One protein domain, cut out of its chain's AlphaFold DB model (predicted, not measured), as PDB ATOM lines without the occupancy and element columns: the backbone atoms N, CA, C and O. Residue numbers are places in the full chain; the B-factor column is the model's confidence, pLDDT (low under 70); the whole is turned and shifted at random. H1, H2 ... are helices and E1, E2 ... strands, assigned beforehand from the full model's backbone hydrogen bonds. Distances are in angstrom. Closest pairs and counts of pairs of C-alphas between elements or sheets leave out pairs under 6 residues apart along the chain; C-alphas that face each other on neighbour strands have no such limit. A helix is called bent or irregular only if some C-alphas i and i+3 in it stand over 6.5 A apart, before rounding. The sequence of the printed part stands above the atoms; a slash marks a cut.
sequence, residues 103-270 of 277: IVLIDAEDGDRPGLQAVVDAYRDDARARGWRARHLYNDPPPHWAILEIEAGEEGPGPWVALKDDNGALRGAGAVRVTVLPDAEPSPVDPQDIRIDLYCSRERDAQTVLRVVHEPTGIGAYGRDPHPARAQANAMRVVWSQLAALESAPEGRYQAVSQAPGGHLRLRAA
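What this domain is: This is residues 103 to 270 of the 277 residues of the protein "Peptide chain release factor 1" of Actinomadura verrucosospora (UniProt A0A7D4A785). Look first for a four-stranded antiparallel sheet, in the order E2 E3 E1 E4, with H1 and H2 over one face and the long helix H3 crossing the other. H3 also packs along one face of a second antiparallel sheet, E5 E6 E7, and a small, low-confidence hairpin, E8 and E9, sits next to E4 and the later part of H3. The printed part has 168 residues with three named helices and nine named strands, in the order E1 H1 E2 E3 H2 E4 E5 E6 E7 H3 E8 E9, and the class is mixed, helices and strands. The whole is compact and rounded, with a radius of gyration of the C-alphas of 15.7 A and spans of 40 by 38 by 36 A.

How they stand to each other: Start at E1, residues 103 to 108, an inner strand between E3, residues 145 to 151, and E4, residues 176 to 182. Beside E1, N 105 and O 179 of E4 are 2.8 A apart, and N 104 and O 148 of E3 are 2.8 A apart. E2, residues 133 to 136, forms a hairpin with E3; there N 135 and O 149 are 2.9 A apart. This sheet is twisted, its C-alphas lying up to 4.4 A off the best plane. Now look at H1, residues 113 to 129: it is on this sheet at a height of 8.6 A, over E3 and E1, and runs along the strands, at 1 degrees to E3 on the local plane. H2, residues 160 to 166, is on the same face at a height of 8.2 A, over E4; the C-alphas of Lys 164 and Val 180 are their closest, 6.0 A apart. E1, H1, E2 and E3, H2, E4 are split strand-helix-strand units, two strands running the same way with another strand between them, each with a right-handed crossover. On the opposite face find H3, residues 228 to 248, across the strands at 87 degrees to E1 on the local plane, at a height of 9.8 A. These are three layers, helices on both faces of one sheet. H3 is also on the sheet of E5, residues 194 to 199, E6, residues 208 to 214, and E7, residues 220 to 225, at a height of 6.2 A, over E6 and E7: two layers. The closest C-alphas of H3 and E7 are those of Ala 231 and Gly 223, 4.3 A apart. E5 E6 E7 is a meander, each strand the antiparallel neighbour of the one before; N 197 and O 211 are 2.8 A apart, N 210 and O 223 3.0 A. E8, residues 254 to 256, and E9, residues 267 to 269, form a hairpin, with N 255 and O 268 2.7 A apart; the closest C-alphas of E4 and E9, Thr 179 and Ala 269, are 6.5 A apart. Every O i to N i+4 pair is within hydrogen-bond range in H1 and H3; in irregular H2, where C-alphas 162 and 165 are 7.3 A apart, 1 of 3 is, beside 2 of 4 O i to N i+3 pairs.

Where its parts are: Find C-alpha 103 at (133.500, 158.002, 119.641), where E1 begins. H1 starts at C-alpha 113, (141.703, 161.114, 137.335), and is 24.1 A long. H3 runs 30.1 A to C-alpha 248 at (139.436, 151.921, 106.562). E4 measures 20.0 A, E3 19.9 A and E6 19.8 A.

The domain as a whole: The two C-alphas farthest apart are those of Arg 204 and Glu 251, at 48.1 A. The printed part has no cut, and the long link is E4 to E5, with 11 residues. Mean pLDDT of the printed part is 83.2; residue 204 and residues 249 to 270 are under 70.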
ATOM      1  N   ILE A 103     133.269 158.557 118.315       95.19
ATOM      2  CA  ILE A 103     133.500 158.002 119.641       95.19
ATOM      3  C   ILE A 103     134.921 158.364 120.055       95.19
ATOM      4  O   ILE A 103     135.882 158.079 119.341       95.19
ATOM      5  N   VAL A 104     135.060 158.978 121.224       94.00
ATOM      6  CA  VAL A 104     136.344 159.385 121.790       94.00
ATOM      7  C   VAL A 104     136.656 158.499 122.990       94.00
ATOM      8  O   VAL A 104     135.919 158.499 123.978       94.00
ATOM      9  N   LEU A 105     137.749 157.745 122.904       92.38
ATOM     10  CA  LEU A 105     138.299 156.958 124.005       92.38
ATOM     11  C   LEU A 105     139.398 157.779 124.682       92.38
ATOM     12  O   LEU A 105     140.359 158.189 124.030       92.38
ATOM     13  N   ILE A 106     139.259 158.020 125.980       90.81
ATOM     14  CA  ILE A 106     140.189 158.824 126.778       90.81
ATOM     15  C   ILE A 106     140.741 157.925 127.879       90.81
ATOM     16  O   ILE A 106     139.962 157.319 128.609       90.81
ATOM     17  N   ASP A 107     142.059 157.821 128.005       88.25
ATOM     18  CA  ASP A 107     142.715 156.891 128.931       88.25
ATOM     19  C   ASP A 107     143.880 157.591 129.643       88.25
ATOM     20  O   ASP A 107     144.695 158.246 128.993       88.25
ATOM     21  N   ALA A 108     143.958 157.491 130.970       86.81
ATOM     22  CA  ALA A 108     145.036 158.077 131.763       86.81
ATOM     23  C   ALA A 108     146.112 157.020 132.050       86.81
ATOM     24  O   ALA A 108     145.844 156.041 132.747       86.81
ATOM     25  N   GLU A 109     147.334 157.223 131.546       73.69
ATOM     26  CA  GLU A 109     148.408 156.214 131.575       73.69
ATOM     27  C   GLU A 109     148.884 155.867 133.003       73.69
ATOM     28  O   GLU A 109     149.301 154.733 133.227       73.69
ATOM     29  N   ASP A 110     148.679 156.768 133.977       71.56
ATOM     30  CA  ASP A 110     149.032 156.591 135.402       71.56
ATOM     31  C   ASP A 110     147.833 156.707 136.366       71.56
ATOM     32  O   ASP A 110     147.990 156.849 137.580       71.56
ATOM     33  N   GLY A 111     146.602 156.683 135.849       71.44
ATOM     34  CA  GLY A 111     145.411 156.834 136.690       71.44
ATOM     35  C   GLY A 111     145.151 158.255 137.212       71.44
ATOM     36  O   GLY A 111     144.383 158.410 138.165       71.44
ATOM     37  N   ASP A 112     145.741 159.283 136.586       79.31
ATOM     38  CA  ASP A 112     145.479 160.706 136.860       79.31
ATOM     39  C   ASP A 112     144.030 161.093 136.509       79.31
ATOM     40  O   ASP A 112     143.704 161.591 135.428       79.31
ATOM     41  N   ARG A 113     143.132 160.830 137.456       83.50
ATOM     42  CA  ARG A 113     141.703 161.114 137.335       83.50
ATOM     43  C   ARG A 113     141.397 162.613 137.174       83.50
ATOM     44  O   ARG A 113     140.564 162.923 136.323       83.50
ATOM     45  N   PRO A 114     142.015 163.548 137.928       87.12
ATOM     46  CA  PRO A 114     141.849 164.981 137.679       87.12
ATOM     47  C   PRO A 114     142.253 165.402 136.262       87.12
ATOM     48  O   PRO A 114     141.492 166.118 135.608       87.12
ATOM     49  N   GLY A 115     143.403 164.926 135.767       89.06
ATOM     50  CA  GLY A 115     143.853 165.199 134.402       89.06
ATOM     51  C   GLY A 115     142.872 164.675 133.355       89.06
ATOM     52  O   GLY A 115     142.502 165.399 132.431       89.06
ATOM     53  N   LEU A 116     142.375 163.449 133.535       90.50
ATOM     54  CA  LEU A 116     141.359 162.878 132.655       90.50
ATOM     55  C   LEU A 116     140.055 163.679 132.664       90.50
ATOM     56  O   LEU A 116     139.497 163.933 131.599       90.50
ATOM     57  N   GLN A 117     139.575 164.085 133.843       91.50
ATOM     58  CA  GLN A 117     138.346 164.867 133.962       91.50
ATOM     59  C   GLN A 117     138.472 166.204 133.221       91.50
ATOM     60  O   GLN A 117     137.575 166.557 132.463       91.50
ATOM     61  N   ALA A 118     139.610 166.892 133.351       92.38
ATOM     62  CA  ALA A 118     139.864 168.132 132.620       92.38
ATOM     63  C   ALA A 118     139.848 167.933 131.092       92.38
ATOM     64  O   ALA A 118     139.330 168.778 130.364       92.38
ATOM     65  N   VAL A 119     140.377 166.809 130.594       93.00
ATOM     66  CA  VAL A 119     140.325 166.473 129.161       93.00
ATOM     67  C   VAL A 119     138.895 166.163 128.718       93.00
ATOM     68  O   VAL A 119     138.461 166.673 127.689       93.00
ATOM     69  N   VAL A 120     138.141 165.380 129.494       94.25
ATOM     70  CA  VAL A 120     136.716 165.109 129.234       94.25
ATOM     71  C   VAL A 120     135.921 166.412 129.143       94.25
ATOM     72  O   VAL A 120     135.167 166.602 128.189       94.25
ATOM     73  N   ASP A 121     136.106 167.318 130.102       94.88
ATOM     74  CA  ASP A 121     135.397 168.597 130.137       94.88
ATOM     75  C   ASP A 121     135.779 169.477 128.940       94.88
ATOM     76  O   ASP A 121     134.892 170.040 128.301       94.88
ATOM     77  N   ALA A 122     137.055 169.486 128.535       95.00
ATOM     78  CA  ALA A 122     137.501 170.193 127.337       95.00
ATOM     79  C   ALA A 122     136.800 169.702 126.054       95.00
ATOM     80  O   ALA A 122     136.338 170.525 125.265       95.00
ATOM     81  N   TYR A 123     136.648 168.384 125.853       95.56
ATOM     82  CA  TYR A 123     135.899 167.845 124.703       95.56
ATOM     83  C   TYR A 123     134.409 168.190 124.761       95.56
ATOM     84  O   TYR A 123     133.788 168.457 123.732       95.56
ATOM     85  N   ARG A 124     133.812 168.186 125.957       96.12
ATOM     86  CA  ARG A 124     132.400 168.554 126.134       96.12
ATOM     87  C   ARG A 124     132.164 170.036 125.858       96.12
ATOM     88  O   ARG A 124     131.138 170.379 125.267       96.12
ATOM     89  N   ASP A 125     133.091 170.891 126.267       97.00
ATOM     90  CA  ASP A 125     133.023 172.327 126.029       97.00
ATOM     91  C   ASP A 125     133.274 172.671 124.553       97.00
ATOM     92  O   ASP A 125     132.508 173.458 123.996       97.00
ATOM     93  N   ASP A 126     134.243 172.027 123.885       95.50
ATOM     94  CA  ASP A 126     134.459 172.166 122.433       95.50
ATOM     95  C   ASP A 126     133.233 171.697 121.634       95.50
ATOM     96  O   ASP A 126     132.729 172.427 120.778       95.50
ATOM     97  N   ALA A 127     132.667 170.534 121.980       95.69
ATOM     98  CA  ALA A 127     131.429 170.056 121.372       95.69
ATOM     99  C   ALA A 127     130.291 171.075 121.547       95.69
ATOM    100  O   ALA A 127     129.634 171.436 120.572       95.69
ATOM    101  N   ARG A 128     130.093 171.607 122.762       95.12
ATOM    102  CA  ARG A 128     129.064 172.624 123.028       95.12
ATOM    103  C   ARG A 128     129.297 173.898 122.213       95.12
ATOM    104  O   ARG A 128     128.336 174.432 121.664       95.12
ATOM    105  N   ALA A 129     130.540 174.372 122.112       95.31
ATOM    106  CA  ALA A 129     130.896 175.567 121.342       95.31
ATOM    107  C   ALA A 129     130.579 175.418 119.844       95.31
ATOM    108  O   ALA A 129     130.240 176.398 119.184       95.31
ATOM    109  N   ARG A 130     130.628 174.187 119.324       94.38
ATOM    110  CA  ARG A 130     130.292 173.838 117.935       94.38
ATOM    111  C   ARG A 130     128.824 173.449 117.731       94.38
ATOM    112  O   ARG A 130     128.439 173.075 116.627       94.38
ATOM    113  N   GLY A 131     127.997 173.517 118.779       93.62
ATOM    114  CA  GLY A 131     126.591 173.100 118.730       93.62
ATOM    115  C   GLY A 131     126.387 171.580 118.683       93.62
ATOM    116  O   GLY A 131     125.300 171.111 118.349       93.62
ATOM    117  N   TRP A 132     127.415 170.801 119.009       95.69
ATOM    118  CA  TRP A 132     127.365 169.345 119.082       95.69
ATOM    119  C   TRP A 132     126.956 168.867 120.471       95.69
ATOM    120  O   TRP A 132     127.069 169.566 121.482       95.69
ATOM    121  N   ARG A 133     126.498 167.619 120.531       94.81
ATOM    122  CA  ARG A 133     126.143 166.941 121.771       94.81
ATOM    123  C   ARG A 133     127.235 165.948 122.143       94.81
ATOM    124  O   ARG A 133     127.463 165.004 121.399       94.81
ATOM    125  N   ALA A 134     127.832 166.118 123.320       95.94
ATOM    126  CA  ALA A 134     128.766 165.156 123.904       95.94
ATOM    127  C   ALA A 134     128.134 164.429 125.103       95.94
ATOM    128  O   ALA A 134     127.598 165.084 126.006       95.94
ATOM    129  N   ARG A 135     128.194 163.090 125.141       94.38
ATOM    130  CA  ARG A 135     127.700 162.270 126.266       94.38
ATOM    131  C   ARG A 135     128.646 161.121 126.591       94.38
ATOM    132  O   ARG A 135     129.288 160.574 125.707       94.38
ATOM    133  N   HIS A 136     128.658 160.705 127.851       92.00
ATOM    134  CA  HIS A 136     129.300 159.460 128.260       92.00
ATOM    135  C   HIS A 136     128.514 158.248 127.738       92.00
ATOM    136  O   HIS A 136     127.303 158.154 127.950       92.00
ATOM    137  N   LEU A 137     129.205 157.308 127.086       88.50
ATOM    138  CA  LEU A 137     128.651 155.987 126.752       88.50
ATOM    139  C   LEU A 137     128.752 155.003 127.922       88.50
ATOM    140  O   LEU A 137     127.971 154.055 128.016       88.50
ATOM    141  N   TYR A 138     129.727 155.227 128.801       82.31
ATOM    142  CA  TYR A 138     129.994 154.448 130.002       82.31
ATOM    143  C   TYR A 138     130.596 155.373 131.079       82.31
ATOM    144  O   TYR A 138     130.921 156.519 130.782       82.31
ATOM    145  N   ASN A 139     130.714 154.874 132.316       77.00
ATOM    146  CA  ASN A 139     131.469 155.457 133.439       77.00
ATOM    147  C   ASN A 139     131.403 156.982 133.600       77.00
ATOM    148  O   ASN A 139     132.414 157.670 133.520       77.00
ATOM    149  N   ASP A 140     130.219 157.487 133.927       81.25
ATOM    150  CA  ASP A 140     130.051 158.836 134.465       81.25
ATOM    151  C   ASP A 140     129.755 158.748 135.982       81.25
ATOM    152  O   ASP A 140     128.752 158.123 136.351       81.25
ATOM    153  N   PRO A 141     130.611 159.284 136.879       78.81
ATOM    154  CA  PRO A 141     131.891 159.942 136.603       78.81
ATOM    155  C   PRO A 141     133.004 158.943 136.231       78.81
ATOM    156  O   PRO A 141     132.988 157.795 136.700       78.81
ATOM    157  N   PRO A 142     134.019 159.369 135.456       82.81
ATOM    158  CA  PRO A 142     135.063 158.469 134.992       82.81
ATOM    159  C   PRO A 142     136.056 158.100 136.110       82.81
ATOM    160  O   PRO A 142     136.345 158.926 136.987       82.81
ATOM    161  N   PRO A 143     136.575 156.854 136.119       82.62
ATOM    162  CA  PRO A 143     137.715 156.438 136.925       82.62
ATOM    163  C   PRO A 143     139.018 156.958 136.283       82.62
ATOM    164  O   PRO A 143     139.314 158.137 136.402       82.62
ATOM    165  N   HIS A 144     139.784 156.106 135.597       83.50
ATOM    166  CA  HIS A 144     141.017 156.457 134.872       83.50
ATOM    167  C   HIS A 144     140.871 156.347 133.345       83.50
ATOM    168  O   HIS A 144     141.852 156.448 132.621       83.50
ATOM    169  N   TRP A 145     139.650 156.154 132.848       87.88
ATOM    170  CA  TRP A 145     139.327 156.157 131.422       87.88
ATOM    171  C   TRP A 145     137.907 156.703 131.221       87.88
ATOM    172  O   TRP A 145     137.114 156.693 132.162       87.88
ATOM    173  N   ALA A 146     137.564 157.155 130.019       90.88
ATOM    174  CA  ALA A 146     136.223 157.594 129.639       90.88
ATOM    175  C   ALA A 146     135.935 157.265 128.170       90.88
ATOM    176  O   ALA A 146     136.847 157.210 127.344       90.88
ATOM    177  N   ILE A 147     134.656 157.071 127.848       92.81
ATOM    178  CA  ILE A 147     134.184 156.946 126.466       92.81
ATOM    179  C   ILE A 147     133.107 157.995 126.235       92.81
ATOM    180  O   ILE A 147     132.037 157.928 126.846       92.81
ATOM    181  N   LEU A 148     133.385 158.933 125.334       94.88
ATOM    182  CA  LEU A 148     132.433 159.945 124.902       94.88
ATOM    183  C   LEU A 148     131.890 159.598 123.518       94.88
ATOM    184  O   LEU A 148     132.645 159.242 122.622       94.88
ATOM    185  N   GLU A 149     130.587 159.751 123.328       95.12
ATOM    186  CA  GLU A 149     130.010 159.995 122.008       95.12
ATOM    187  C   GLU A 149     129.931 161.506 121.778       95.12
ATOM    188  O   GLU A 149     129.550 162.251 122.685       95.12
ATOM    189  N   ILE A 150     130.279 161.959 120.575       96.38
ATOM    190  CA  ILE A 150     130.114 163.350 120.149       96.38
ATOM    191  C   ILE A 150     129.367 163.351 118.822       96.38
ATOM    192  O   ILE A 150     129.833 162.788 117.833       96.38
ATOM    193  N   GLU A 151     128.200 163.988 118.816       95.06
ATOM    194  CA  GLU A 151     127.244 163.948 117.715       95.06
ATOM    195  C   GLU A 151     126.861 165.354 117.250       95.06
ATOM    196  O   GLU A 151     126.477 166.200 118.065       95.06
ATOM    197  N   ALA A 152     126.902 165.591 115.938       93.19
ATOM    198  CA  ALA A 152     126.406 166.833 115.342       93.19
ATOM    199  C   ALA A 152     124.906 166.767 114.983       93.19
ATOM    200  O   ALA A 152     124.291 165.698 114.968       93.19
ATOM    201  N   GLY A 153     124.317 167.928 114.680       86.81
ATOM    202  CA  GLY A 153     122.948 168.064 114.156       86.81
ATOM    203  C   GLY A 153     122.810 167.615 112.694       86.81
ATOM    204  O   GLY A 153     123.740 167.074 112.121       86.81
ATOM    205  N   GLU A 154     121.654 167.793 112.059       79.88
ATOM    206  CA  GLU A 154     121.453 167.327 110.668       79.88
ATOM    207  C   GLU A 154     122.332 168.063 109.638       79.88
ATOM    208  O   GLU A 154     122.661 167.491 108.604       79.88
ATOM    209  N   GLU A 155     122.736 169.300 109.931       75.25
ATOM    210  CA  GLU A 155     123.471 170.166 109.008       75.25
ATOM    211  C   GLU A 155     124.985 170.142 109.248       75.25
ATOM    212  O   GLU A 155     125.453 170.097 110.388       75.25
ATOM    213  N   GLY A 156     125.743 170.264 108.156       71.88
ATOM    214  CA  GLY A 156     127.197 170.401 108.179       71.88
ATOM    215  C   GLY A 156     127.968 169.078 108.286       71.88
ATOM    216  O   GLY A 156     127.375 168.000 108.381       71.88
ATOM    217  N   PRO A 157     129.312 169.153 108.229       78.50
ATOM    218  CA  PRO A 157     130.179 167.987 108.343       78.50
ATOM    219  C   PRO A 157     130.089 167.349 109.732       78.50
ATOM    220  O   PRO A 157     129.748 168.000 110.726       78.50
ATOM    221  N   GLY A 158     130.424 166.062 109.805       89.25
ATOM    222  CA  GLY A 158     130.455 165.342 111.066       89.25
ATOM    223  C   GLY A 158     131.605 165.804 111.980       89.25
ATOM    224  O   GLY A 158     132.619 166.322 111.502       89.25
ATOM    225  N   PRO A 159     131.493 165.583 113.304       95.31
ATOM    226  CA  PRO A 159     132.561 165.800 114.276       95.31
ATOM    227  C   PRO A 159     133.908 165.170 113.901       95.31
ATOM    228  O   PRO A 159     134.950 165.672 114.326       95.31
ATOM    229  N   TRP A 160     133.909 164.108 113.084       94.75
ATOM    230  CA  TRP A 160     135.127 163.465 112.594       94.75
ATOM    231  C   TRP A 160     136.092 164.454 111.945       94.75
ATOM    232  O   TRP A 160     137.260 164.484 112.323       94.75
ATOM    233  N   VAL A 161     135.609 165.324 111.052       92.62
ATOM    234  CA  VAL A 161     136.454 166.282 110.314       92.62
ATOM    235  C   VAL A 161     137.318 167.123 111.250       92.62
ATOM    236  O   VAL A 161     138.473 167.399 110.942       92.62
ATOM    237  N   ALA A 162     136.774 167.518 112.402       93.06
ATOM    238  CA  ALA A 162     137.473 168.375 113.349       93.06
ATOM    239  C   ALA A 162     138.357 167.623 114.344       93.06
ATOM    240  O   ALA A 162     139.313 168.202 114.851       93.06
ATOM    241  N   LEU A 163     137.999 166.382 114.684       93.69
ATOM    242  CA  LEU A 163     138.609 165.651 115.798       93.69
ATOM    243  C   LEU A 163     139.542 164.525 115.335       93.69
ATOM    244  O   LEU A 163     140.293 163.983 116.139       93.69
ATOM    245  N   LYS A 164     139.546 164.167 114.048       89.81
ATOM    246  CA  LYS A 164     140.341 163.047 113.519       89.81
ATOM    247  C   LYS A 164     141.856 163.203 113.700       89.81
ATOM    248  O   LYS A 164     142.564 162.192 113.734       89.81
ATOM    249  N   ASP A 165     142.336 164.436 113.843       87.81
ATOM    250  CA  ASP A 165     143.753 164.764 114.055       87.81
ATOM    251  C   ASP A 165     144.159 164.759 115.539       87.81
ATOM    252  O   ASP A 165     145.346 164.733 115.860       87.81
ATOM    253  N   ASP A 166     143.192 164.689 116.459       86.38
ATOM    254  CA  ASP A 166     143.457 164.489 117.889       86.38
ATOM    255  C   ASP A 166     143.807 163.035 118.226       86.38
ATOM    256  O   ASP A 166     144.180 162.705 119.355       86.38
ATOM    257  N   ASN A 167     143.677 162.139 117.255       81.69
ATOM    258  CA  ASN A 167     143.908 160.725 117.449       81.69
ATOM    259  C   ASN A 167     145.376 160.449 117.827       81.69
ATOM    260  O   ASN A 167     146.299 160.750 117.076       81.69
ATOM    261  N   GLY A 168     145.598 159.853 119.000       73.31
ATOM    262  CA  GLY A 168     146.935 159.596 119.542       73.31
ATOM    263  C   GLY A 168     147.539 160.756 120.320       73.31
ATOM    264  O   GLY A 168     148.640 160.599 120.857       73.31
ATOM    265  N   ALA A 169     146.837 161.887 120.416       77.31
ATOM    266  CA  ALA A 169     147.299 163.029 121.175       77.31
ATOM    267  C   ALA A 169     147.463 162.683 122.657       77.31
ATOM    268  O   ALA A 169     146.613 162.036 123.276       77.31
ATOM    269  N   LEU A 170     148.561 163.177 123.227       79.19
ATOM    270  CA  LEU A 170     148.747 163.244 124.665       79.19
ATOM    271  C   LEU A 170     148.285 164.618 125.162       79.19
ATOM    272  O   LEU A 170     148.639 165.658 124.603       79.19
ATOM    273  N   ARG A 171     147.463 164.615 126.205       78.75
ATOM    274  CA  ARG A 171     146.875 165.776 126.881       78.75
ATOM    275  C   ARG A 171     147.206 165.703 128.376       78.75
ATOM    276  O   ARG A 171     147.821 164.740 128.827       78.75
ATOM    277  N   GLY A 172     146.843 166.737 129.141       71.19
ATOM    278  CA  GLY A 172     147.061 166.753 130.595       71.19
ATOM    279  C   GLY A 172     148.532 166.554 130.969       71.19
ATOM    280  O   GLY A 172     148.871 165.591 131.643       71.19
ATOM    281  N   ALA A 173     149.419 167.401 130.435       75.25
ATOM    282  CA  ALA A 173     150.876 167.304 130.618       75.25
ATOM    283  C   ALA A 173     151.520 165.971 130.170       75.25
ATOM    284  O   ALA A 173     152.630 165.656 130.585       75.25
ATOM    285  N   GLY A 174     150.856 165.213 129.294       75.19
ATOM    286  CA  GLY A 174     151.379 163.957 128.756       75.19
ATOM    287  C   GLY A 174     150.765 162.700 129.372       75.19
ATOM    288  O   GLY A 174     151.040 161.615 128.877       75.19
ATOM    289  N   ALA A 175     149.925 162.837 130.403       82.25
ATOM    290  CA  ALA A 175     149.384 161.711 131.165       82.25
ATOM    291  C   ALA A 175     148.085 161.118 130.592       82.25
ATOM    292  O   ALA A 175     147.696 160.013 130.972       82.25
ATOM    293  N   VAL A 176     147.391 161.835 129.698       86.00
ATOM    294  CA  VAL A 176     146.090 161.414 129.157       86.00
ATOM    295  C   VAL A 176     146.181 161.207 127.655       86.00
ATOM    296  O   VAL A 176     146.498 162.130 126.909       86.00
ATOM    297  N   ARG A 177     145.856 160.005 127.194       87.56
ATOM    298  CA  ARG A 177     145.814 159.630 125.784       87.56
ATOM    299  C   ARG A 177     144.394 159.726 125.249       87.56
ATOM    300  O   ARG A 177     143.460 159.236 125.877       87.56
ATOM    301  N   VAL A 178     144.254 160.296 124.055       89.88
ATOM    302  CA  VAL A 178     142.977 160.374 123.340       89.88
ATOM    303  C   VAL A 178     143.033 159.545 122.061       89.88
ATOM    304  O   VAL A 178     144.004 159.607 121.310       89.88
ATOM    305  N   THR A 179     141.992 158.756 121.814       90.88
ATOM    306  CA  THR A 179     141.771 158.022 120.562       90.88
ATOM    307  C   THR A 179     140.414 158.416 120.006       90.88
ATOM    308  O   THR A 179     139.405 158.288 120.697       90.88
ATOM    309  N   VAL A 180     140.384 158.892 118.765       92.94
ATOM    310  CA  VAL A 180     139.156 159.310 118.080       92.94
ATOM    311  C   VAL A 180     138.819 158.268 117.025       92.94
ATOM    312  O   VAL A 180     139.663 157.907 116.199       92.94
ATOM    313  N   LEU A 181     137.591 157.765 117.078       93.12
ATOM    314  CA  LEU A 181     137.068 156.734 116.191       93.12
ATOM    315  C   LEU A 181     135.820 157.260 115.477       93.12
ATOM    316  O   LEU A 181     135.008 157.940 116.114       93.12
ATOM    317  N   PRO A 182     135.624 156.928 114.192       93.81
ATOM    318  CA  PRO A 182     134.382 157.247 113.514       93.81
ATOM    319  C   PRO A 182     133.266 156.385 114.107       93.81
ATOM    320  O   PRO A 182     133.449 155.200 114.403       93.81
ATOM    321  N   ASP A 183     132.083 156.956 114.279       94.12
ATOM    322  CA  ASP A 183     130.902 156.240 114.755       94.12
ATOM    323  C   ASP A 183     130.246 155.410 113.635       94.12
ATOM    324  O   ASP A 183     129.077 155.595 113.274       94.12
ATOM    325  N   ALA A 184     131.056 154.532 113.042       91.94
ATOM    326  CA  ALA A 184     130.766 153.734 111.865       91.94
ATOM    327  C   ALA A 184     130.543 152.255 112.205       91.94
ATOM    328  O   ALA A 184     131.062 151.732 113.190       91.94
ATOM    329  N   GLU A 185     129.774 151.580 111.353       88.81
ATOM    330  CA  GLU A 185     129.667 150.121 111.354       88.81
ATOM    331  C   GLU A 185     130.744 149.539 110.424       88.81
ATOM    332  O   GLU A 185     130.952 150.098 109.342       88.81
ATOM    333  N   PRO A 186     131.418 148.444 110.815       88.75
ATOM    334  CA  PRO A 186     132.363 147.751 109.949       88.75
ATOM    335  C   PRO A 186     131.636 147.004 108.829       88.75
ATOM    336  O   PRO A 186     130.399 146.966 108.758       88.75
ATOM    337  N   SER A 187     132.419 146.339 107.986       86.62
ATOM    338  CA  SER A 187     131.917 145.280 107.118       86.62
ATOM    339  C   SER A 187     131.138 144.225 107.929       86.62
ATOM    340  O   SER A 187     131.410 144.037 109.119       86.62
ATOM    341  N   PRO A 188     130.140 143.538 107.334       89.75
ATOM    342  CA  PRO A 188     129.340 142.547 108.050       89.75
ATOM    343  C   PRO A 188     130.205 141.505 108.772       89.75
ATOM    344  O   PRO A 188     130.990 140.803 108.138       89.75
ATOM    345  N   VAL A 189     130.028 141.405 110.090       89.44
ATOM    346  CA  VAL A 189     130.692 140.418 110.956       89.44
ATOM    347  C   VAL A 189     129.780 139.217 111.203       89.44
ATOM    348  O   VAL A 189     128.555 139.377 111.262       89.44
ATOM    349  N   ASP A 190     130.358 138.026 111.372       93.12
ATOM    350  CA  ASP A 190     129.588 136.848 111.769       93.12
ATOM    351  C   ASP A 190     129.082 137.038 113.212       93.12
ATOM    352  O   ASP A 190     129.874 137.318 114.116       93.12
ATOM    353  N   PRO A 191     127.774 136.893 113.485       93.19
ATOM    354  CA  PRO A 191     127.264 136.918 114.851       93.19
ATOM    355  C   PRO A 191     127.930 135.902 115.795       93.19
ATOM    356  O   PRO A 191     127.927 136.131 117.003       93.19
ATOM    357  N   GLN A 192     128.480 134.797 115.278       95.06
ATOM    358  CA  GLN A 192     129.204 133.788 116.063       95.06
ATOM    359  C   GLN A 192     130.561 134.286 116.570       95.06
ATOM    360  O   GLN A 192     131.018 133.822 117.611       95.06
ATOM    361  N   ASP A 193     131.154 135.274 115.900       94.50
ATOM    362  CA  ASP A 193     132.417 135.899 116.304       94.50
ATOM    363  C   ASP A 193     132.237 136.886 117.467       94.50
ATOM    364  O   ASP A 193     133.203 137.474 117.960       94.50
ATOM    365  N   ILE A 194     130.998 137.105 117.916       95.25
ATOM    366  CA  ILE A 194     130.666 138.027 118.994       95.25
ATOM    367  C   ILE A 194     130.410 137.257 120.287       95.25
ATOM    368  O   ILE A 194     129.371 136.622 120.476       95.25
ATOM    369  N   ARG A 195     131.309 137.440 121.253       94.50
ATOM    370  CA  ARG A 195     131.130 136.972 122.627       94.50
ATOM    371  C   ARG A 195     130.603 138.089 123.520       94.50
ATOM    372  O   ARG A 195     131.099 139.217 123.487       94.50
ATOM    373  N   ILE A 196     129.620 137.763 124.360       94.38
ATOM    374  CA  ILE A 196     129.041 138.683 125.345       94.38
ATOM    375  C   ILE A 196     129.221 138.096 126.744       94.38
ATOM    376  O   ILE A 196     128.585 137.104 127.094       94.38
ATOM    377  N   ASP A 197     130.054 138.744 127.555       93.06
ATOM    378  CA  ASP A 197     130.256 138.406 128.963       93.06
ATOM    379  C   ASP A 197     129.351 139.299 129.828       93.06
ATOM    380  O   ASP A 197     129.479 140.524 129.812       93.06
ATOM    381  N   LEU A 198     128.431 138.704 130.592       90.06
ATOM    382  CA  LEU A 198     127.518 139.431 131.482       90.06
ATOM    383  C   LEU A 198     128.055 139.458 132.920       90.06
ATOM    384  O   LEU A 198     128.361 138.413 133.496       90.06
ATOM    385  N   TYR A 199     128.097 140.643 133.530       86.19
ATOM    386  CA  TYR A 199     128.495 140.841 134.923       86.19
ATOM    387  C   TYR A 199     127.264 141.202 135.759       86.19
ATOM    388  O   TYR A 199     126.790 142.339 135.758       86.19
ATOM    389  N   CYS A 200     126.731 140.218 136.480       76.88
ATOM    390  CA  CYS A 200     125.557 140.405 137.328       76.88
ATOM    391  C   CYS A 200     125.956 140.878 138.731       76.88
ATOM    392  O   CYS A 200     126.744 140.221 139.413       76.88
ATOM    393  N   SER A 201     125.341 141.965 139.197       76.62
ATOM    394  CA  SER A 201     125.312 142.321 140.619       76.62
ATOM    395  C   SER A 201     123.997 141.851 141.244       76.62
ATOM    396  O   SER A 201     122.976 141.740 140.568       76.62
ATOM    397  N   ARG A 202     124.028 141.549 142.545       75.12
ATOM    398  CA  ARG A 202     122.832 141.193 143.333       75.12
ATOM    399  C   ARG A 202     122.143 142.413 143.949       75.12
ATOM    400  O   ARG A 202     121.135 142.257 144.632       75.12
ATOM    401  N   GLU A 203     122.693 143.607 143.757       80.12
ATOM    402  CA  GLU A 203     122.117 144.841 144.284       80.12
ATOM    403  C   GLU A 203     120.851 145.222 143.508       80.12
ATOM    404  O   GLU A 203     120.802 145.128 142.283       80.12
ATOM    405  N   ARG A 204     119.822 145.667 144.234       69.38
ATOM    406  CA  ARG A 204     118.481 145.944 143.693       69.38
ATOM    407  C   ARG A 204     118.474 147.002 142.583       69.38
ATOM    408  O   ARG A 204     117.678 146.882 141.659       69.38
ATOM    409  N   ASP A 205     119.375 147.977 142.669       74.44
ATOM    410  CA  ASP A 205     119.486 149.101 141.731       74.44
ATOM    411  C   ASP A 205     120.767 149.025 140.881       74.44
ATOM    412  O   ASP A 205     121.215 150.021 140.305       74.44
ATOM    413  N   ALA A 206     121.389 147.842 140.803       78.38
ATOM    414  CA  ALA A 206     122.555 147.655 139.960       78.38
ATOM    415  C   ALA A 206     122.195 147.823 138.484       78.38
ATOM    416  O   ALA A 206     121.291 147.181 137.952       78.38
ATOM    417  N   GLN A 207     122.969 148.658 137.800       83.12
ATOM    418  CA  GLN A 207     122.917 148.735 136.347       83.12
ATOM    419  C   GLN A 207     123.465 147.440 135.740       83.12
ATOM    420  O   GLN A 207     124.379 146.823 136.293       83.12
ATOM    421  N   THR A 208     122.936 147.053 134.580       86.44
ATOM    422  CA  THR A 208     123.470 145.912 133.833       86.44
ATOM    423  C   THR A 208     124.854 146.275 133.322       86.44
ATOM    424  O   THR A 208     124.998 147.306 132.668       86.44
ATOM    425  N   VAL A 209     125.854 145.436 133.594       90.06
ATOM    426  CA  VAL A 209     127.211 145.581 133.057       90.06
ATOM    427  C   VAL A 209     127.526 144.362 132.204       90.06
ATOM    428  O   VAL A 209     127.335 143.226 132.631       90.06
ATOM    429  N   LEU A 210     128.017 144.591 130.993       91.94
ATOM    430  CA  LEU A 210     128.449 143.535 130.082       91.94
ATOM    431  C   LEU A 210     129.714 143.945 129.343       91.94
ATOM    432  O   LEU A 210     130.034 145.132 129.257       91.94
ATOM    433  N   ARG A 211     130.408 142.963 128.777       92.56
ATOM    434  CA  ARG A 211     131.512 143.153 127.843       92.56
ATOM    435  C   ARG A 211     131.181 142.449 126.539       92.56
ATOM    436  O   ARG A 211     130.835 141.274 126.542       92.56
ATOM    437  N   VAL A 212     131.316 143.172 125.438       93.88
ATOM    438  CA  VAL A 212     131.250 142.621 124.083       93.88
ATOM    439  C   VAL A 212     132.677 142.442 123.587       93.88
ATOM    440  O   VAL A 212     133.504 143.332 123.795       93.88
ATOM    441  N   VAL A 213     132.970 141.308 122.955       92.69
ATOM    442  CA  VAL A 213     134.263 141.012 122.333       92.69
ATOM    443  C   VAL A 213     134.029 140.418 120.949       92.69
ATOM    444  O   VAL A 213     133.272 139.464 120.821       92.69
ATOM    445  N   HIS A 214     134.694 140.966 119.936       93.00
ATOM    446  CA  HIS A 214     134.865 140.326 118.639       93.00
ATOM    447  C   HIS A 214     136.065 139.378 118.732       93.00
ATOM    448  O   HIS A 214     137.208 139.831 118.824       93.00
ATOM    449  N   GLU A 215     135.809 138.073 118.795       91.12
ATOM    450  CA  GLU A 215     136.821 137.052 119.087       91.12
ATOM    451  C   GLU A 215     137.989 137.033 118.093       91.12
ATOM    452  O   GLU A 215     139.131 137.030 118.563       91.12
ATOM    453  N   PRO A 216     137.774 137.118 116.762       90.25
ATOM    454  CA  PRO A 216     138.867 137.046 115.794       90.25
ATOM    455  C   PRO A 216     139.914 138.149 115.966       90.25
ATOM    456  O   PRO A 216     141.104 137.923 115.753       90.25
ATOM    457  N   THR A 217     139.486 139.352 116.362       87.00
ATOM    458  CA  THR A 217     140.384 140.507 116.543       87.00
ATOM    459  C   THR A 217     140.738 140.763 118.006       87.00
ATOM    460  O   THR A 217     141.597 141.592 118.305       87.00
ATOM    461  N   GLY A 218     140.048 140.104 118.938       86.38
ATOM    462  CA  GLY A 218     140.116 140.357 120.371       86.38
ATOM    463  C   GLY A 218     139.499 141.688 120.820       86.38
ATOM    464  O   GLY A 218     139.445 141.925 122.027       86.38
ATOM    465  N   ILE A 219     139.041 142.547 119.896       88.25
ATOM    466  CA  ILE A 219     138.502 143.891 120.171       88.25
ATOM    467  C   ILE A 219     137.277 143.788 121.058       88.25
ATOM    468  O   ILE A 219     136.339 143.065 120.747       88.25
ATOM    469  N   GLY A 220     137.253 144.549 122.148       90.25
ATOM    470  CA  GLY A 220     136.128 144.524 123.063       90.25
ATOM    471  C   GLY A 220     135.920 145.824 123.814       90.25
ATOM    472  O   GLY A 220     136.852 146.598 124.040       90.25
ATOM    473  N   ALA A 221     134.678 146.033 124.230       90.94
ATOM    474  CA  ALA A 221     134.247 147.190 124.994       90.94
ATOM    475  C   ALA A 221     133.212 146.776 126.039       90.94
ATOM    476  O   ALA A 221     132.528 145.759 125.896       90.94
ATOM    477  N   TYR A 222     133.096 147.573 127.098       89.69
ATOM    478  CA  TYR A 222     132.077 147.363 128.117       89.69
ATOM    479  C   TYR A 222     130.892 148.287 127.881       89.69
ATOM    480  O   TYR A 222     131.038 149.408 127.395       89.69
ATOM    481  N   GLY A 223     129.722 147.809 128.281       90.00
ATOM    482  CA  GLY A 223     128.469 148.544 128.262       90.00
ATOM    483  C   GLY A 223     127.843 148.541 129.644       90.00
ATOM    484  O   GLY A 223     127.898 147.531 130.348       90.00
ATOM    485  N   ARG A 224     127.260 149.678 130.038       87.50
ATOM    486  CA  ARG A 224     126.536 149.833 131.299       87.50
ATOM    487  C   ARG A 224     125.311 150.695 131.091       87.50
ATOM    488  O   ARG A 224     125.424 151.836 130.663       87.50
ATOM    489  N   ASP A 225     124.155 150.128 131.396       89.25
ATOM    490  CA  ASP A 225     122.859 150.802 131.330       89.25
ATOM    491  C   ASP A 225     121.871 150.054 132.241       89.25
ATOM    492  O   ASP A 225     122.014 148.840 132.437       89.25
ATOM    493  N   PRO A 226     120.848 150.724 132.799       87.50
ATOM    494  CA  PRO A 226     119.731 150.032 133.441       87.50
ATOM    495  C   PRO A 226     119.064 148.968 132.549       87.50
ATOM    496  O   PRO A 226     118.561 147.972 133.060       87.50
ATOM    497  N   HIS A 227     119.084 149.146 131.224       88.81
ATOM    498  CA  HIS A 227     118.490 148.232 130.252       88.81
ATOM    499  C   HIS A 227     119.572 147.401 129.538       88.81
ATOM    500  O   HIS A 227     120.392 147.972 128.812       88.81
ATOM    501  N   PRO A 228     119.532 146.057 129.619       89.75
ATOM    502  CA  PRO A 228     120.532 145.186 128.995       89.75
ATOM    503  C   PRO A 228     120.745 145.442 127.497       89.75
ATOM    504  O   PRO A 228     121.880 145.506 127.033       89.75
ATOM    505  N   ALA A 229     119.662 145.668 126.746       91.38
ATOM    506  CA  ALA A 229     119.736 145.935 125.311       91.38
ATOM    507  C   ALA A 229     120.501 147.232 124.986       91.38
ATOM    508  O   ALA A 229     121.242 147.281 124.008       91.38
ATOM    509  N   ARG A 230     120.364 148.274 125.818       90.19
ATOM    510  CA  ARG A 230     121.102 149.536 125.647       90.19
ATOM    511  C   ARG A 230     122.564 149.385 126.044       90.19
ATOM    512  O   ARG A 230     123.430 149.885 125.333       90.19
ATOM    513  N   ALA A 231     122.846 148.647 127.119       91.38
ATOM    514  CA  ALA A 231     124.216 148.314 127.501       91.38
ATOM    515  C   ALA A 231     124.932 147.569 126.360       91.38
ATOM    516  O   ALA A 231     126.042 147.939 125.981       91.38
ATOM    517  N   GLN A 232     124.264 146.579 125.759       93.50
ATOM    518  CA  GLN A 232     124.791 145.824 124.624       93.50
ATOM    519  C   GLN A 232     124.997 146.720 123.404       93.50
ATOM    520  O   GLN A 232     126.070 146.675 122.810       93.50
ATOM    521  N   ALA A 233     124.018 147.562 123.059       91.88
ATOM    522  CA  ALA A 233     124.122 148.482 121.930       91.88
ATOM    523  C   ALA A 233     125.291 149.471 122.085       91.88
ATOM    524  O   ALA A 233     126.052 149.656 121.141       91.88
ATOM    525  N   ASN A 234     125.488 150.054 123.273       92.00
ATOM    526  CA  ASN A 234     126.600 150.976 123.531       92.00
ATOM    527  C   ASN A 234     127.960 150.274 123.420       92.00
ATOM    528  O   ASN A 234     128.862 150.791 122.767       92.00
ATOM    529  N   ALA A 235     128.106 149.088 124.022       93.38
ATOM    530  CA  ALA A 235     129.343 148.309 123.929       93.38
ATOM    531  C   ALA A 235     129.645 147.912 122.480       93.38
ATOM    532  O   ALA A 235     130.765 148.077 122.001       93.38
ATOM    533  N   MET A 236     128.625 147.429 121.773       94.06
ATOM    534  CA  MET A 236     128.732 147.018 120.382       94.06
ATOM    535  C   MET A 236     129.120 148.187 119.477       94.06
ATOM    536  O   MET A 236     130.009 148.043 118.648       94.06
ATOM    537  N   ARG A 237     128.532 149.368 119.694       92.75
ATOM    538  CA  ARG A 237     128.870 150.599 118.970       92.75
ATOM    539  C   ARG A 237     130.362 150.929 119.079       92.75
ATOM    540  O   ARG A 237     130.995 151.210 118.072       92.75
ATOM    541  N   VAL A 238     130.948 150.814 120.272       93.50
ATOM    542  CA  VAL A 238     132.391 151.042 120.478       93.50
ATOM    543  C   VAL A 238     133.248 149.968 119.794       93.50
ATOM    544  O   VAL A 238     134.313 150.279 119.264       93.50
ATOM    545  N   VAL A 239     132.817 148.702 119.793       93.62
ATOM    546  CA  VAL A 239     133.513 147.619 119.070       93.62
ATOM    547  C   VAL A 239     133.465 147.856 117.559       93.62
ATOM    548  O   VAL A 239     134.494 147.766 116.896       93.62
ATOM    549  N   TRP A 240     132.301 148.218 117.023       94.44
ATOM    550  CA  TRP A 240     132.108 148.526 115.608       94.44
ATOM    551  C   TRP A 240     132.938 149.715 115.145       94.44
ATOM    552  O   TRP A 240     133.650 149.582 114.156       94.44
ATOM    553  N   SER A 241     132.955 150.816 115.897       92.88
ATOM    554  CA  SER A 241     133.819 151.962 115.599       92.88
ATOM    555  C   SER A 241     135.298 151.592 115.538       92.88
ATOM    556  O   SER A 241     136.028 152.097 114.691       92.88
ATOM    557  N   GLN A 242     135.748 150.694 116.419       91.38
ATOM    558  CA  GLN A 242     137.122 150.195 116.393       91.38
ATOM    559  C   GLN A 242     137.390 149.320 115.159       91.38
ATOM    560  O   GLN A 242     138.403 149.504 114.489       91.38
ATOM    561  N   LEU A 243     136.487 148.395 114.828       91.12
ATOM    562  CA  LEU A 243     136.621 147.551 113.637       91.12
ATOM    563  C   LEU A 243     136.610 148.386 112.348       91.12
ATOM    564  O   LEU A 243     137.500 148.232 111.518       91.12
ATOM    565  N   ALA A 244     135.681 149.334 112.223       90.38
ATOM    566  CA  ALA A 244     135.592 150.230 111.075       90.38
ATOM    567  C   ALA A 244     136.853 151.099 110.927       90.38
ATOM    568  O   ALA A 244     137.360 151.286 109.822       90.38
ATOM    569  N   ALA A 245     137.402 151.593 112.042       86.44
ATOM    570  CA  ALA A 245     138.660 152.332 112.037       86.44
ATOM    571  C   ALA A 245     139.848 151.478 111.562       86.44
ATOM    572  O   ALA A 245     140.743 152.009 110.912       86.44
ATOM    573  N   LEU A 246     139.870 150.177 111.871       83.62
ATOM    574  CA  LEU A 246     140.912 149.260 111.402       83.62
ATOM    575  C   LEU A 246     140.779 148.910 109.917       83.62
ATOM    576  O   LEU A 246     141.798 148.820 109.241       83.62
ATOM    577  N   GLU A 247     139.556 148.709 109.420       83.31
ATOM    578  CA  GLU A 247     139.296 148.370 108.012       83.31
ATOM    579  C   GLU A 247     139.665 149.514 107.060       83.31
ATOM    580  O   GLU A 247     140.249 149.282 106.004       83.31
ATOM    581  N   SER A 248     139.337 150.749 107.442       70.88
ATOM    582  CA  SER A 248     139.436 151.921 106.562       70.88
ATOM    583  C   SER A 248     140.687 152.771 106.782       70.88
ATOM    584  O   SER A 248     140.862 153.796 106.121       70.88
ATOM    585  N   ALA A 249     141.552 152.414 107.732       58.53
ATOM    586  CA  ALA A 249     142.763 153.181 107.968       58.53
ATOM    587  C   ALA A 249     143.741 153.050 106.790       58.53
ATOM    588  O   ALA A 249     144.099 151.925 106.439       58.53
ATOM    589  N   PRO A 250     144.270 154.162 106.239       53.72
ATOM    590  CA  PRO A 250     145.508 154.073 105.475       53.72
ATOM    591  C   PRO A 250     146.567 153.410 106.367       53.72
ATOM    592  O   PRO A 250     146.574 153.643 107.584       53.72
ATOM    593  N   GLU A 251     147.410 152.553 105.781       40.25
ATOM    594  CA  GLU A 251     148.403 151.756 106.510       40.25
ATOM    595  C   GLU A 251     149.089 152.597 107.600       40.25
ATOM    596  O   GLU A 251     149.782 153.575 107.321       40.25
ATOM    597  N   GLY A 252     148.848 152.238 108.865       48.59
ATOM    598  CA  GLY A 252     149.462 152.905 110.007       48.59
ATOM    599  C   GLY A 252     148.702 154.078 110.635       48.59
ATOM    600  O   GLY A 252     149.344 154.806 111.371       48.59
ATOM    601  N   ARG A 253     147.384 154.295 110.457       57.34
ATOM    602  CA  ARG A 253     146.640 155.253 111.329       57.34
ATOM    603  C   ARG A 253     146.338 154.685 112.717       57.34
ATOM    604  O   ARG A 253     146.389 155.414 113.706       57.34
ATOM    605  N   TYR A 254     146.072 153.384 112.804       58.59
ATOM    606  CA  TYR A 254     145.829 152.672 114.058       58.59
ATOM    607  C   TYR A 254     146.727 151.429 114.140       58.59
ATOM    608  O   TYR A 254     146.922 150.715 113.162       58.59
ATOM    609  N   GLN A 255     147.284 151.176 115.317       54.03
ATOM    610  CA  GLN A 255     147.970 149.957 115.714       54.03
ATOM    611  C   GLN A 255     147.156 149.291 116.822       54.03
ATOM    612  O   GLN A 255     146.805 149.921 117.822       54.03
ATOM    613  N   ALA A 256     146.876 148.001 116.672       52.09
ATOM    614  CA  ALA A 256     146.343 147.211 117.771       52.09
ATOM    615  C   ALA A 256     147.405 147.106 118.880       52.09
ATOM    616  O   ALA A 256     148.562 146.781 118.602       52.09
ATOM    617  N   VAL A 257     147.040 147.382 120.135       53.66
ATOM    618  CA  VAL A 257     147.937 147.179 121.285       53.66
ATOM    619  C   VAL A 257     147.506 145.944 122.059       53.66
ATOM    620  O   VAL A 257     146.319 145.734 122.305       53.66
ATOM    621  N   SER A 258     148.495 145.135 122.449       39.09
ATOM    622  CA  SER A 258     148.310 143.937 123.269       39.09
ATOM    623  C   SER A 258     147.579 144.241 124.579       39.09
ATOM    624  O   SER A 258     147.829 145.249 125.240       39.09
ATOM    625  N   GLN A 259     146.706 143.312 124.961       54.12
ATOM    626  CA  GLN A 259     145.836 143.392 126.128       54.12
ATOM    627  C   GLN A 259     146.613 143.246 127.446       54.12
ATOM    628  O   GLN A 259     147.500 142.399 127.560       54.12
ATOM    629  N   ALA A 260     146.203 143.994 128.471       36.59
ATOM    630  CA  ALA A 260     146.367 143.558 129.856       36.59
ATOM    631  C   ALA A 260     145.130 142.725 130.263       36.59
ATOM    632  O   ALA A 260     144.015 143.058 129.839       36.59
ATOM    633  N   PRO A 261     145.271 141.662 131.078       32.75
ATOM    634  CA  PRO A 261     144.131 140.864 131.524       32.75
ATOM    635  C   PRO A 261     143.135 141.747 132.293       32.75
ATOM    636  O   PRO A 261     143.500 142.385 133.275       32.75
ATOM    637  N   GLY A 262     141.878 141.798 131.835       41.22
ATOM    638  CA  GLY A 262     140.817 142.619 132.443       41.22
ATOM    639  C   GLY A 262     140.666 144.043 131.883       41.22
ATOM    640  O   GLY A 262     139.775 144.760 132.327       41.22
ATOM    641  N   GLY A 263     141.484 144.445 130.904       42.16
ATOM    642  CA  GLY A 263     141.394 145.752 130.247       42.16
ATOM    643  C   GLY A 263     140.429 145.795 129.054       42.16
ATOM    644  O   GLY A 263     140.231 144.799 128.349       42.16
ATOM    645  N   HIS A 264     139.844 146.973 128.829       51.25
ATOM    646  CA  HIS A 264     139.156 147.354 127.592       51.25
ATOM    647  C   HIS A 264     140.167 147.363 126.447       51.25
ATOM    648  O   HIS A 264     141.348 147.643 126.670       51.25
ATOM    649  N   LEU A 265     139.737 147.041 125.230       49.72
ATOM    650  CA  LEU A 265     140.674 147.028 124.123       49.72
ATOM    651  C   LEU A 265     141.116 148.450 123.760       49.72
ATOM    652  O   LEU A 265     140.297 149.364 123.688       49.72
ATOM    653  N   ARG A 266     142.422 148.610 123.535       56.41
ATOM    654  CA  ARG A 266     143.053 149.845 123.077       56.41
ATOM    655  C   ARG A 266     143.435 149.674 121.609       56.41
ATOM    656  O   ARG A 266     144.432 149.021 121.299       56.41
ATOM    657  N   LEU A 267     142.680 150.289 120.704       53.72
ATOM    658  CA  LEU A 267     143.309 150.766 119.477       53.72
ATOM    659  C   LEU A 267     144.221 151.925 119.860       53.72
ATOM    660  O   LEU A 267     143.792 152.872 120.512       53.72
ATOM    661  N   ARG A 268     145.492 151.845 119.480       53.41
ATOM    662  CA  ARG A 268     146.424 152.964 119.567       53.41
ATOM    663  C   ARG A 268     146.428 153.639 118.215       53.41
ATOM    664  O   ARG A 268     146.670 152.977 117.220       53.41
ATOM    665  N   ALA A 269     146.208 154.942 118.151       51.91
ATOM    666  CA  ALA A 269     146.628 155.681 116.968       51.91
ATOM    667  C   ALA A 269     148.134 155.457 116.772       51.91
ATOM    668  O   ALA A 269     148.884 155.555 117.754       51.91
ATOM    669  N   ALA A 270     148.602 155.133 115.566       48.59
ATOM    670  CA  ALA A 270     150.047 155.084 115.371       48.59
ATOM    671  C   ALA A 270     150.633 156.458 115.704       48.59
ATOM    672  O   ALA A 270     149.964 157.481 115.551       48.59
TER     673      ALA A 270